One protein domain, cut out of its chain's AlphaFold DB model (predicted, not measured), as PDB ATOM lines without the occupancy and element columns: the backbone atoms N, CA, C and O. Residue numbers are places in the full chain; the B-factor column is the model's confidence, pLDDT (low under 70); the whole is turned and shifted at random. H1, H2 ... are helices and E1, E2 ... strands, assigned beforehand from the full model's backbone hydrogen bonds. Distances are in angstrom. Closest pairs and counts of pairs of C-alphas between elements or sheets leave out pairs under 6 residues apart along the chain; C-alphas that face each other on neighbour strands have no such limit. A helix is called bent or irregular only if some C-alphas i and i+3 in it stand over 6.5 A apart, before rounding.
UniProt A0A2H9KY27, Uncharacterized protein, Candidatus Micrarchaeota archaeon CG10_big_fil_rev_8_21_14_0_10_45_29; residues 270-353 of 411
ATOM      1  N   GLN A 270      38.461  49.435  -5.119       97.75
ATOM      2  CA  GLN A 270      37.654  49.111  -3.948       97.75
ATOM      3  C   GLN A 270      37.725  47.604  -3.652       97.75
ATOM      4  O   GLN A 270      37.579  46.779  -4.551       97.75
ATOM      5  N   GLY A 271      37.948  47.250  -2.384       97.81
ATOM      6  CA  GLY A 271      38.072  45.858  -1.947       97.81
ATOM      7  C   GLY A 271      39.446  45.226  -2.199       97.81
ATOM      8  O   GLY A 271      39.601  44.034  -1.936       97.81
ATOM      9  N   PHE A 272      40.438  45.974  -2.703       98.50
ATOM     10  CA  PHE A 272      41.776  45.441  -2.993       98.50
ATOM     11  C   PHE A 272      42.440  44.790  -1.768       98.50
ATOM     12  O   PHE A 272      42.952  43.676  -1.869       98.50
ATOM     13  N   PHE A 273      42.421  45.451  -0.602       98.12
ATOM     14  CA  PHE A 273      43.076  44.933   0.607       98.12
ATOM     15  C   PHE A 273      42.313  43.766   1.247       98.12
ATOM     16  O   PHE A 273      42.909  42.962   1.960       98.12
ATOM     17  N   GLU A 274      41.016  43.641   0.964       98.12
ATOM     18  CA  GLU A 274      40.136  42.592   1.480       98.12
ATOM     19  C   GLU A 274      39.979  41.403   0.518       98.12
ATOM     20  O   GLU A 274      39.193  40.502   0.812       98.12
ATOM     21  N   SER A 275      40.674  41.399  -0.629       97.81
ATOM     22  CA  SER A 275      40.465  40.431  -1.722       97.81
ATOM     23  C   SER A 275      38.997  40.351  -2.181       97.81
ATOM     24  O   SER A 275      38.451  39.277  -2.425       97.81
ATOM     25  N   LYS A 276      38.337  41.511  -2.269       98.56
ATOM     26  CA  LYS A 276      36.931  41.686  -2.676       98.56
ATOM     27  C   LYS A 276      36.786  42.625  -3.873       98.56
ATOM     28  O   LYS A 276      35.759  43.283  -4.029       98.56
ATOM     29  N   MET A 277      37.826  42.730  -4.695       98.56
ATOM     30  CA  MET A 277      37.792  43.577  -5.879       98.56
ATOM     31  C   MET A 277      36.765  43.034  -6.875       98.56
ATOM     32  O   MET A 277      36.623  41.817  -7.028       98.56
ATOM     33  N   LYS A 278      36.044  43.931  -7.546       98.75
ATOM     34  CA  LYS A 278      35.080  43.588  -8.595       98.75
ATOM     35  C   LYS A 278      35.414  44.338  -9.875       98.75
ATOM     36  O   LYS A 278      35.736  45.524  -9.797       98.75
ATOM     37  N   ILE A 279      35.328  43.675 -11.025       98.75
ATOM     38  CA  ILE A 279      35.657  44.258 -12.336       98.75
ATOM     39  C   ILE A 279      34.426  44.278 -13.237       98.75
ATOM     40  O   ILE A 279      33.827  43.235 -13.477       98.75
ATOM     41  N   ALA A 280      34.067  45.461 -13.735       98.69
ATOM     42  CA  ALA A 280      33.067  45.638 -14.783       98.69
ATOM     43  C   ALA A 280      33.814  45.969 -16.080       98.69
ATOM     44  O   ALA A 280      34.405  47.045 -16.197       98.69
ATOM     45  N   TYR A 281      33.837  45.031 -17.026       98.75
ATOM     46  CA  TYR A 281      34.655  45.123 -18.234       98.75
ATOM     47  C   TYR A 281      33.813  45.399 -19.482       98.75
ATOM     48  O   TYR A 281      32.847  44.687 -19.761       98.75
ATOM     49  N   GLY A 282      34.199  46.410 -20.262       98.31
ATOM     50  CA  GLY A 282      33.609  46.709 -21.569       98.31
ATOM     51  C   GLY A 282      32.243  47.401 -21.529       98.31
ATOM     52  O   GLY A 282      31.562  47.466 -22.550       98.31
ATOM     53  N   TYR A 283      31.806  47.897 -20.369       98.31
ATOM     54  CA  TYR A 283      30.545  48.630 -20.223       98.31
ATOM     55  C   TYR A 283      30.709  50.119 -20.574       98.31
ATOM     56  O   TYR A 283      31.751  50.717 -20.309       98.31
ATOM     57  N   GLU A 284      29.673  50.730 -21.161       96.50
ATOM     58  CA  GLU A 284      29.655  52.177 -21.445       96.50
ATOM     59  C   GLU A 284      29.263  53.031 -20.240       96.50
ATOM     60  O   GLU A 284      29.689  54.174 -20.146       96.50
ATOM     61  N   ASN A 285      28.417  52.506 -19.352       97.75
ATOM     62  CA  ASN A 285      27.947  53.231 -18.178       97.75
ATOM     63  C   ASN A 285      28.784  52.843 -16.963       97.75
ATOM     64  O   ASN A 285      29.012  51.658 -16.713       97.75
ATOM     65  N   TYR A 286      29.175  53.843 -16.179       98.00
ATOM     66  CA  TYR A 286      29.940  53.651 -14.961       98.00
ATOM     67  C   TYR A 286      29.118  52.912 -13.899       98.00
ATOM     68  O   TYR A 286      27.990  53.296 -13.572       98.00
ATOM     69  N   ARG A 287      29.698  51.865 -13.310       97.62
ATOM     70  CA  ARG A 287      29.087  51.079 -12.234       97.62
ATOM     71  C   ARG A 287      29.775  51.372 -10.905       97.62
ATOM     72  O   ARG A 287      30.918  50.983 -10.678       97.62
ATOM     73  N   GLN A 288      29.053  52.021  -9.993       96.56
ATOM     74  CA  GLN A 288      29.563  52.323  -8.655       96.56
ATOM     75  C   GLN A 288      29.874  51.042  -7.865       96.56
ATOM     76  O   GLN A 288      29.102  50.083  -7.881       96.56
ATOM     77  N   GLY A 289      30.991  51.044  -7.135       96.44
ATOM     78  CA  GLY A 289      31.438  49.902  -6.333       96.44
ATOM     79  C   GLY A 289      32.228  48.849  -7.113       96.44
ATOM     80  O   GLY A 289      32.638  47.844  -6.536       96.44
ATOM     81  N   TRP A 290      32.432  49.077  -8.410       98.50
ATOM     82  CA  TRP A 290      33.199  48.227  -9.311       98.50
ATOM     83  C   TRP A 290      34.394  49.007  -9.851       98.50
ATOM     84  O   TRP A 290      34.358  50.230  -9.929       98.50
ATOM     85  N   THR A 291      35.449  48.290 -10.226       98.56
ATOM     86  CA  THR A 291      36.523  48.844 -11.055       98.56
ATOM     87  C   THR A 291      36.090  48.731 -12.506       98.56
ATOM     88  O   THR A 291      35.949  47.624 -13.030       98.56
ATOM     89  N   ASN A 292      35.828  49.870 -13.133       98.75
ATOM     90  CA  ASN A 292      35.327  49.962 -14.495       98.75
ATOM     91  C   ASN A 292      36.517  49.999 -15.453       98.75
ATOM     92  O   ASN A 292      37.415  50.832 -15.309       98.75
ATOM     93  N   ILE A 293      36.540  49.069 -16.404       98.69
ATOM     94  CA  ILE A 293      37.625  48.928 -17.374       98.69
ATOM     95  C   ILE A 293      37.018  48.859 -18.766       98.69
ATOM     96  O   ILE A 293      36.182  48.004 -19.046       98.69
ATOM     97  N   ASN A 294      37.435  49.767 -19.640       98.44
ATOM     98  CA  ASN A 294      36.941  49.839 -21.004       98.44
ATOM     99  C   ASN A 294      37.962  50.589 -21.881       98.44
ATOM    100  O   ASN A 294      37.982  51.822 -21.872       98.44
ATOM    101  N   PRO A 295      38.811  49.874 -22.640       97.88
ATOM    102  CA  PRO A 295      39.721  50.465 -23.624       97.88
ATOM    103  C   PRO A 295      39.037  51.391 -24.634       97.88
ATOM    104  O   PRO A 295      39.642  52.357 -25.088       97.88
ATOM    105  N   GLN A 296      37.775  51.118 -24.977       97.50
ATOM    106  CA  GLN A 296      37.009  51.883 -25.964       97.50
ATOM    107  C   GLN A 296      36.368  53.147 -25.376       97.50
ATOM    108  O   GLN A 296      35.831  53.970 -26.122       97.50
ATOM    109  N   ALA A 297      36.410  53.330 -24.051       97.69
ATOM    110  CA  ALA A 297      35.848  54.513 -23.421       97.69
ATOM    111  C   ALA A 297      36.560  55.776 -23.919       97.69
ATOM    112  O   ALA A 297      37.792  55.879 -23.932       97.69
ATOM    113  N   LYS A 298      35.766  56.781 -24.291       96.81
ATOM    114  CA  LYS A 298      36.288  58.076 -24.728       96.81
ATOM    115  C   LYS A 298      37.037  58.780 -23.596       96.81
ATOM    116  O   LYS A 298      38.163  59.237 -23.789       96.81
ATOM    117  N   ASP A 299      36.443  58.787 -22.411       97.75
ATOM    118  CA  ASP A 299      36.879  59.577 -21.266       97.75
ATOM    119  C   ASP A 299      37.115  58.682 -20.033       97.75
ATOM    120  O   ASP A 299      36.623  57.555 -19.949       97.75
ATOM    121  N   TYR A 300      37.898  59.176 -19.074       98.12
ATOM    122  CA  TYR A 300      37.998  58.568 -17.744       98.12
ATOM    123  C   TYR A 300      36.858  59.066 -16.844       98.12
ATOM    124  O   TYR A 300      36.284  60.128 -17.096       98.12
ATOM    125  N   CYS A 301      36.545  58.350 -15.764       97.69
ATOM    126  CA  CYS A 301      35.428  58.698 -14.875       97.69
ATOM    127  C   CYS A 301      35.608  60.047 -14.149       97.69
ATOM    128  O   CYS A 301      34.632  60.681 -13.757       97.69
ATOM    129  N   PHE A 302      36.847  60.539 -14.029       96.75
ATOM    130  CA  PHE A 302      37.145  61.877 -13.506       96.75
ATOM    131  C   PHE A 302      36.847  63.015 -14.500       96.75
ATOM    132  O   PHE A 302      36.875  64.180 -14.098       96.75
ATOM    133  N   VAL A 303      36.586  62.695 -15.774       97.00
ATOM    134  CA  VAL A 303      36.121  63.626 -16.817       97.00
ATOM    135  C   VAL A 303      34.613  63.473 -17.034       97.00
ATOM    136  O   VAL A 303      33.905  64.475 -17.091       97.00
ATOM    137  N   ASP A 304      34.123  62.234 -17.115       97.44
ATOM    138  CA  ASP A 304      32.700  61.904 -17.249       97.44
ATOM    139  C   ASP A 304      32.313  60.832 -16.221       97.44
ATOM    140  O   ASP A 304      32.583  59.648 -16.403       97.44
ATOM    141  N   ALA A 305      31.651  61.239 -15.139       96.56
ATOM    142  CA  ALA A 305      31.275  60.337 -14.050       96.56
ATOM    143  C   ALA A 305      30.192  59.305 -14.429       96.56
ATOM    144  O   ALA A 305      29.985  58.346 -13.690       96.56
ATOM    145  N   GLN A 306      29.467  59.504 -15.536       96.75
ATOM    146  CA  GLN A 306      28.392  58.602 -15.963       96.75
ATOM    147  C   GLN A 306      28.865  57.589 -17.000       96.75
ATOM    148  O   GLN A 306      28.406  56.448 -16.970       96.75
ATOM    149  N   ARG A 307      29.753  57.998 -17.916       96.88
ATOM    150  CA  ARG A 307      30.186  57.173 -19.059       96.88
ATOM    151  C   ARG A 307      31.694  56.959 -19.166       96.88
ATOM    152  O   ARG A 307      32.163  56.286 -20.082       96.88
ATOM    153  N   GLY A 308      32.471  57.563 -18.274       97.44
ATOM    154  CA  GLY A 308      33.911  57.366 -18.220       97.44
ATOM    155  C   GLY A 308      34.294  56.025 -17.592       97.44
ATOM    156  O   GLY A 308      33.489  55.373 -16.935       97.44
ATOM    157  N   THR A 309      35.551  55.624 -17.772       98.38
ATOM    158  CA  THR A 309      36.127  54.397 -17.191       98.38
ATOM    159  C   THR A 309      37.175  54.712 -16.117       98.38
ATOM    160  O   THR A 309      37.747  55.803 -16.121       98.38
ATOM    161  N   ASP A 310      37.478  53.773 -15.216       98.25
ATOM    162  CA  ASP A 310      38.621  53.920 -14.303       98.25
ATOM    163  C   ASP A 310      39.941  53.559 -15.014       98.25
ATOM    164  O   ASP A 310      40.994  54.128 -14.737       98.25
ATOM    165  N   SER A 311      39.913  52.617 -15.963       97.88
ATOM    166  CA  SER A 311      41.102  52.233 -16.732       97.88
ATOM    167  C   SER A 311      40.789  51.901 -18.190       97.88
ATOM    168  O   SER A 311      39.715  51.387 -18.515       97.88
ATOM    169  N   LYS A 312      41.758  52.177 -19.066       97.69
ATOM    170  CA  LYS A 312      41.734  51.874 -20.505       97.69
ATOM    171  C   LYS A 312      42.793  50.823 -20.844       97.69
ATOM    172  O   LYS A 312      43.766  51.099 -21.538       97.69
ATOM    173  N   ILE A 313      42.643  49.634 -20.269       97.19
ATOM    174  CA  ILE A 313      43.542  48.491 -20.483       97.19
ATOM    175  C   ILE A 313      42.734  47.275 -20.920       97.19
ATOM    176  O   ILE A 313      41.594  47.110 -20.487       97.19
ATOM    177  N   GLY A 314      43.329  46.426 -21.755       96.88
ATOM    178  CA  GLY A 314      42.708  45.168 -22.160       96.88
ATOM    179  C   GLY A 314      42.570  44.190 -20.987       96.88
ATOM    180  O   GLY A 314      43.365  44.227 -20.046       96.88
ATOM    181  N   ALA A 315      41.614  43.262 -21.052       95.38
ATOM    182  CA  ALA A 315      41.391  42.256 -20.006       95.38
ATOM    183  C   ALA A 315      42.627  41.367 -19.760       95.38
ATOM    184  O   ALA A 315      42.924  41.009 -18.623       95.38
ATOM    185  N   SER A 316      43.391  41.057 -20.811       95.25
ATOM    186  CA  SER A 316      44.663  40.326 -20.715       95.25
ATOM    187  C   SER A 316      45.807  41.150 -20.111       95.25
ATOM    188  O   SER A 316      46.837  40.591 -19.752       95.25
ATOM    189  N   HIS A 317      45.626  42.466 -19.980       96.12
ATOM    190  CA  HIS A 317      46.618  43.411 -19.470       96.12
ATOM    191  C   HIS A 317      46.336  43.838 -18.021       96.12
ATOM    192  O   HIS A 317      46.940  44.797 -17.537       96.12
ATOM    193  N   LEU A 318      45.431  43.147 -17.316       97.62
ATOM    194  CA  LEU A 318      45.206  43.388 -15.892       97.62
ATOM    195  C   LEU A 318      46.506  43.176 -15.098       97.62
ATOM    196  O   LEU A 318      47.180  42.164 -15.314       97.62
ATOM    197  N   PRO A 319      46.847  44.069 -14.147       98.06
ATOM    198  CA  PRO A 319      48.059  43.922 -13.354       98.06
ATOM    199  C   PRO A 319      48.130  42.557 -12.670       98.06
ATOM    200  O   PRO A 319      47.161  42.106 -12.055       98.06
ATOM    201  N   LEU A 320      49.298  41.916 -12.712       97.38
ATOM    202  CA  LEU A 320      49.496  40.575 -12.151       97.38
ATOM    203  C   LEU A 320      49.073  40.500 -10.674       97.38
ATOM    204  O   LEU A 320      48.499  39.515 -10.214       97.38
ATOM    205  N   PHE A 321      49.318  41.574  -9.924       97.81
ATOM    206  CA  PHE A 321      49.008  41.658  -8.498       97.81
ATOM    207  C   PHE A 321      47.539  41.936  -8.164       97.81
ATOM    208  O   PHE A 321      47.173  41.945  -6.990       97.81
ATOM    209  N   TRP A 322      46.695  42.150  -9.174       98.44
ATOM    210  CA  TRP A 322      45.247  42.228  -9.001       98.44
ATOM    211  C   TRP A 322      44.584  40.855  -9.021       98.44
ATOM    212  O   TRP A 322      43.528  40.701  -8.419       98.44
ATOM    213  N   GLN A 323      45.181  39.865  -9.685       96.25
ATOM    214  CA  GLN A 323      44.514  38.602 -10.016       96.25
ATOM    215  C   GLN A 323      43.966  37.862  -8.784       96.25
ATOM    216  O   GLN A 323      42.816  37.438  -8.791       96.25
ATOM    217  N   ASP A 324      44.728  37.790  -7.688       96.19
ATOM    218  CA  ASP A 324      44.302  37.160  -6.425       96.19
ATOM    219  C   ASP A 324      43.427  38.062  -5.533       96.19
ATOM    220  O   ASP A 324      43.076  37.695  -4.408       96.19
ATOM    221  N   LYS A 325      43.105  39.271  -6.003       98.25
ATOM    222  CA  LYS A 325      42.235  40.235  -5.315       98.25
ATOM    223  C   LYS A 325      40.852  40.328  -5.951       98.25
ATOM    224  O   LYS A 325      39.945  40.864  -5.312       98.25
ATOM    225  N   ILE A 326      40.686  39.820  -7.175       98.56
ATOM    226  CA  ILE A 326      39.414  39.798  -7.902       98.56
ATOM    227  C   ILE A 326      38.512  38.718  -7.308       98.56
ATOM    228  O   ILE A 326      38.836  37.535  -7.323       98.56
ATOM    229  N   SER A 327      37.356  39.140  -6.814       98.50
ATOM    230  CA  SER A 327      36.284  38.263  -6.335       98.50
ATOM    231  C   SER A 327      35.186  38.041  -7.376       98.50
ATOM    232  O   SER A 327      34.489  37.033  -7.325       98.50
ATOM    233  N   GLU A 328      35.022  38.980  -8.311       98.44
ATOM    234  CA  GLU A 328      33.950  38.967  -9.305       98.44
ATOM    235  C   GLU A 328      34.388  39.733 -10.560       98.44
ATOM    236  O   GLU A 328      34.910  40.849 -10.460       98.44
ATOM    237  N   THR A 329      34.147  39.151 -11.735       98.38
ATOM    238  CA  THR A 329      34.341  39.804 -13.035       98.38
ATOM    239  C   THR A 329      33.053  39.684 -13.830       98.38
ATOM    240  O   THR A 329      32.549  38.581 -14.033       98.38
ATOM    241  N   ASP A 330      32.548  40.818 -14.295       98.56
ATOM    242  CA  ASP A 330      31.373  40.930 -15.150       98.56
ATOM    243  C   ASP A 330      31.811  41.551 -16.483       98.56
ATOM    244  O   ASP A 330      32.365  42.654 -16.507       98.56
ATOM    245  N   ILE A 331      31.622  40.819 -17.582       98.44
ATOM    246  CA  ILE A 331      32.042  41.218 -18.930       98.44
ATOM    247  C   ILE A 331      30.793  41.556 -19.732       98.44
ATOM    248  O   ILE A 331      29.879  40.736 -19.821       98.44
ATOM    249  N   ASN A 332      30.775  42.738 -20.350       98.31
ATOM    250  CA  ASN A 332      29.673  43.159 -21.205       98.31
ATOM    251  C   ASN A 332      29.425  42.117 -22.321       98.31
ATOM    252  O   ASN A 332      30.301  41.921 -23.168       98.31
ATOM    253  N   PRO A 333      28.238  41.479 -22.380       97.50
ATOM    254  CA  PRO A 333      27.935  40.458 -23.384       97.50
ATOM    255  C   PRO A 333      27.856  41.017 -24.812       97.50
ATOM    256  O   PRO A 333      27.855  40.250 -25.771       97.50
ATOM    257  N   SER A 334      27.773  42.341 -24.966       97.12
ATOM    258  CA  SER A 334      27.756  43.041 -26.255       97.12
ATOM    259  C   SER A 334      29.110  43.655 -26.630       97.12
ATOM    260  O   SER A 334      29.160  44.506 -27.516       97.12
ATOM    261  N   LEU A 335      30.201  43.268 -25.958       96.69
ATOM    262  CA  LEU A 335      31.538  43.776 -26.256       96.69
ATOM    263  C   LEU A 335      31.983  43.388 -27.676       96.69
ATOM    264  O   LEU A 335      32.091  42.206 -28.004       96.69
ATOM    265  N   ASP A 336      32.331  44.385 -28.489       96.75
ATOM    266  CA  ASP A 336      33.082  44.170 -29.728       96.75
ATOM    267  C   ASP A 336      34.556  43.912 -29.385       96.75
ATOM    268  O   ASP A 336      35.312  44.839 -29.084       96.75
ATOM    269  N   THR A 337      34.961  42.642 -29.416       96.19
ATOM    270  CA  THR A 337      36.315  42.210 -29.043       96.19
ATOM    271  C   THR A 337      37.391  42.732 -29.993       96.19
ATOM    272  O   THR A 337      38.520  42.963 -29.567       96.19
ATOM    273  N   VAL A 338      37.064  42.942 -31.274       97.62
ATOM    274  CA  VAL A 338      38.025  43.444 -32.268       97.62
ATOM    275  C   VAL A 338      38.276  44.933 -32.039       97.62
ATOM    276  O   VAL A 338      39.423  45.388 -32.060       97.62
ATOM    277  N   ALA A 339      37.213  45.701 -31.793       97.75
ATOM    278  CA  ALA A 339      37.338  47.110 -31.429       97.75
ATOM    279  C   ALA A 339      38.079  47.291 -30.092       97.75
ATOM    280  O   ALA A 339      38.908  48.196 -29.976       97.75
ATOM    281  N   ASP A 340      37.836  46.407 -29.123       97.56
ATOM    282  CA  ASP A 340      38.493  46.401 -27.811       97.56
ATOM    283  C   ASP A 340      40.010  46.188 -27.908       97.56
ATOM    284  O   ASP A 340      40.800  46.955 -27.346       97.56
ATOM    285  N   GLU A 341      40.432  45.189 -28.686       97.56
ATOM    286  CA  GLU A 341      41.848  44.898 -28.918       97.56
ATOM    287  C   GLU A 341      42.540  46.061 -29.637       97.56
ATOM    288  O   GLU A 341      43.606  46.521 -29.217       97.56
ATOM    289  N   LYS A 342      41.900  46.618 -30.672       98.12
ATOM    290  CA  LYS A 342      42.426  47.782 -31.395       98.12
ATOM    291  C   LYS A 342      42.582  49.002 -30.484       98.12
ATOM    292  O   LYS A 342      43.584  49.711 -30.590       98.12
ATOM    293  N   ALA A 343      41.610  49.257 -29.608       98.00
ATOM    294  CA  ALA A 343      41.676  50.352 -28.646       98.00
ATOM    295  C   ALA A 343      42.794  50.129 -27.616       98.00
ATOM    296  O   ALA A 343      43.559  51.050 -27.336       98.00
ATOM    297  N   THR A 344      42.967  48.893 -27.140       97.56
ATOM    298  CA  THR A 344      44.071  48.519 -26.243       97.56
ATOM    299  C   THR A 344      45.433  48.794 -26.882       97.56
ATOM    300  O   THR A 344      46.282  49.444 -26.273       97.56
ATOM    301  N   VAL A 345      45.644  48.363 -28.131       97.38
ATOM    302  CA  VAL A 345      46.895  48.625 -28.867       97.38
ATOM    303  C   VAL A 345      47.130  50.128 -29.044       97.38
ATOM    304  O   VAL A 345      48.251  50.601 -28.858       97.38
ATOM    305  N   ALA A 346      46.083  50.897 -29.354       97.12
ATOM    306  CA  ALA A 346      46.191  52.347 -29.497       97.12
ATOM    307  C   ALA A 346      46.613  53.042 -28.188       97.12
ATOM    308  O   ALA A 346      47.453  53.943 -28.225       97.12
ATOM    309  N   GLU A 347      46.086  52.612 -27.039       96.38
ATOM    310  CA  GLU A 347      46.474  53.134 -25.720       96.38
ATOM    311  C   GLU A 347      47.928  52.782 -25.361       96.38
ATOM    312  O   GLU A 347      48.667  53.626 -24.846       96.38
ATOM    313  N   LEU A 348      48.390  51.569 -25.689       95.31
ATOM    314  CA  LEU A 348      49.789  51.170 -25.489       95.31
ATOM    315  C   LEU A 348      50.756  52.006 -26.346       95.31
ATOM    316  O   LEU A 348      51.779  52.480 -25.844       95.31
ATOM    317  N   GLU A 349      50.420  52.247 -27.614       95.75
ATOM    318  CA  GLU A 349      51.229  53.088 -28.505       95.75
ATOM    319  C   GLU A 349      51.219  54.563 -28.080       95.75
ATOM    320  O   GLU A 349      52.259  55.230 -28.118       95.75
ATOM    321  N   LEU A 350      50.084  55.071 -27.584       95.19
ATOM    322  CA  LEU A 350      50.000  56.413 -27.005       95.19
ATOM    323  C   LEU A 350      50.948  56.571 -25.808       95.19
ATOM    324  O   LEU A 350      51.623  57.596 -25.696       95.19
ATOM    325  N   ARG A 351      51.024  55.561 -24.932       94.25
ATOM    326  CA  ARG A 351      51.945  55.553 -23.783       94.25
ATOM    327  C   ARG A 351      53.405  55.531 -24.214       94.25
ATOM    328  O   ARG A 351      54.230  56.195 -23.589       94.25
ATOM    329  N   ARG A 352      53.724  54.813 -25.292       95.00
ATOM    330  CA  ARG A 352      55.088  54.729 -25.828       95.00
ATOM    331  C   ARG A 352      55.529  56.032 -26.494       95.00
ATOM    332  O   ARG A 352      56.675  56.435 -26.320       95.00
ATOM    333  N   HIS A 353      54.646  56.715 -27.221       93.44
ATOM    334  CA  HIS A 353      54.992  57.918 -27.991       93.44
ATOM    335  C   HIS A 353      54.000  59.073 -27.775       93.44
ATOM    336  O   HIS A 353      53.335  59.516 -28.716       93.44
TER     337      HIS A 353
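This is residues 270 to 353 of the 411 residues of an uncharacterized protein of Candidatus Micrarchaeota archaeon CG10_big_fil_rev_8_21_14_0_10_45_29 (UniProt A0A2H9KY27). A small sheet of three parallel strands has a longer helix, H2, set beyond the ends where its strands finish, while a short helix, H1, sits near the starts of E1 and E3. A long loop, residues 294 to 319, leaves the end of E2, winds out and folds back to H1, with Pro 295 and Ile 313 between the sheet and H2. The 84 printed residues run E1, E2, H1, E3, H2, and the sheet's order is E2, E1, E3; the class is mixed, helices and strands, with 36 residues in named elements, under half. The whole is compact, radius of gyration of the C-alphas 12.5 A, spanning 35 by 27 by 25 A.

E1, residues 277 to 281, is 12.8 A long and begins at C-alpha 277 (37.792, 43.577, -5.879). E3 holds residues 326 to 331 over 13.3 A, and E2 residues 291 to 293. H1, residues 320 to 325, is only just irregular: C-alphas 321 and 324 are 6.8 A apart. H2, residues 337 to 352, is 22.8 A long and ends at C-alpha 352 (55.088, 54.729, -25.828).

E1 is the inner strand. E3 is parallel to it at 13 degrees, with N 281 and O 330 within hydrogen-bond range at 2.8 A. E2 is parallel to E1 at 26 degrees, with N 291 and O 278 at 2.8 A. E2, H1 and E3 form a split strand-helix-strand unit, two parallel strands with E1 between them, its crossover right-handed. H1 only grazes the sheet with residues 322 to 325; its closest C-alphas to E1 are those of Lys 325 and Met 277, 5.6 A. H2 is not on the sheet and is apart from H1. Every O i to N i+4 pair is within range in H2; H1 has 0 of 2, but 2 of 3 O i to N i+3 pairs.

The C-alphas of Glu 274 and His 353 are farthest apart, 36.4 A. The printed part has no cut. The link from E2 to H1 is long, 26 residues. Mean pLDDT of the printed part is 97.4, and no printed residue is under 70.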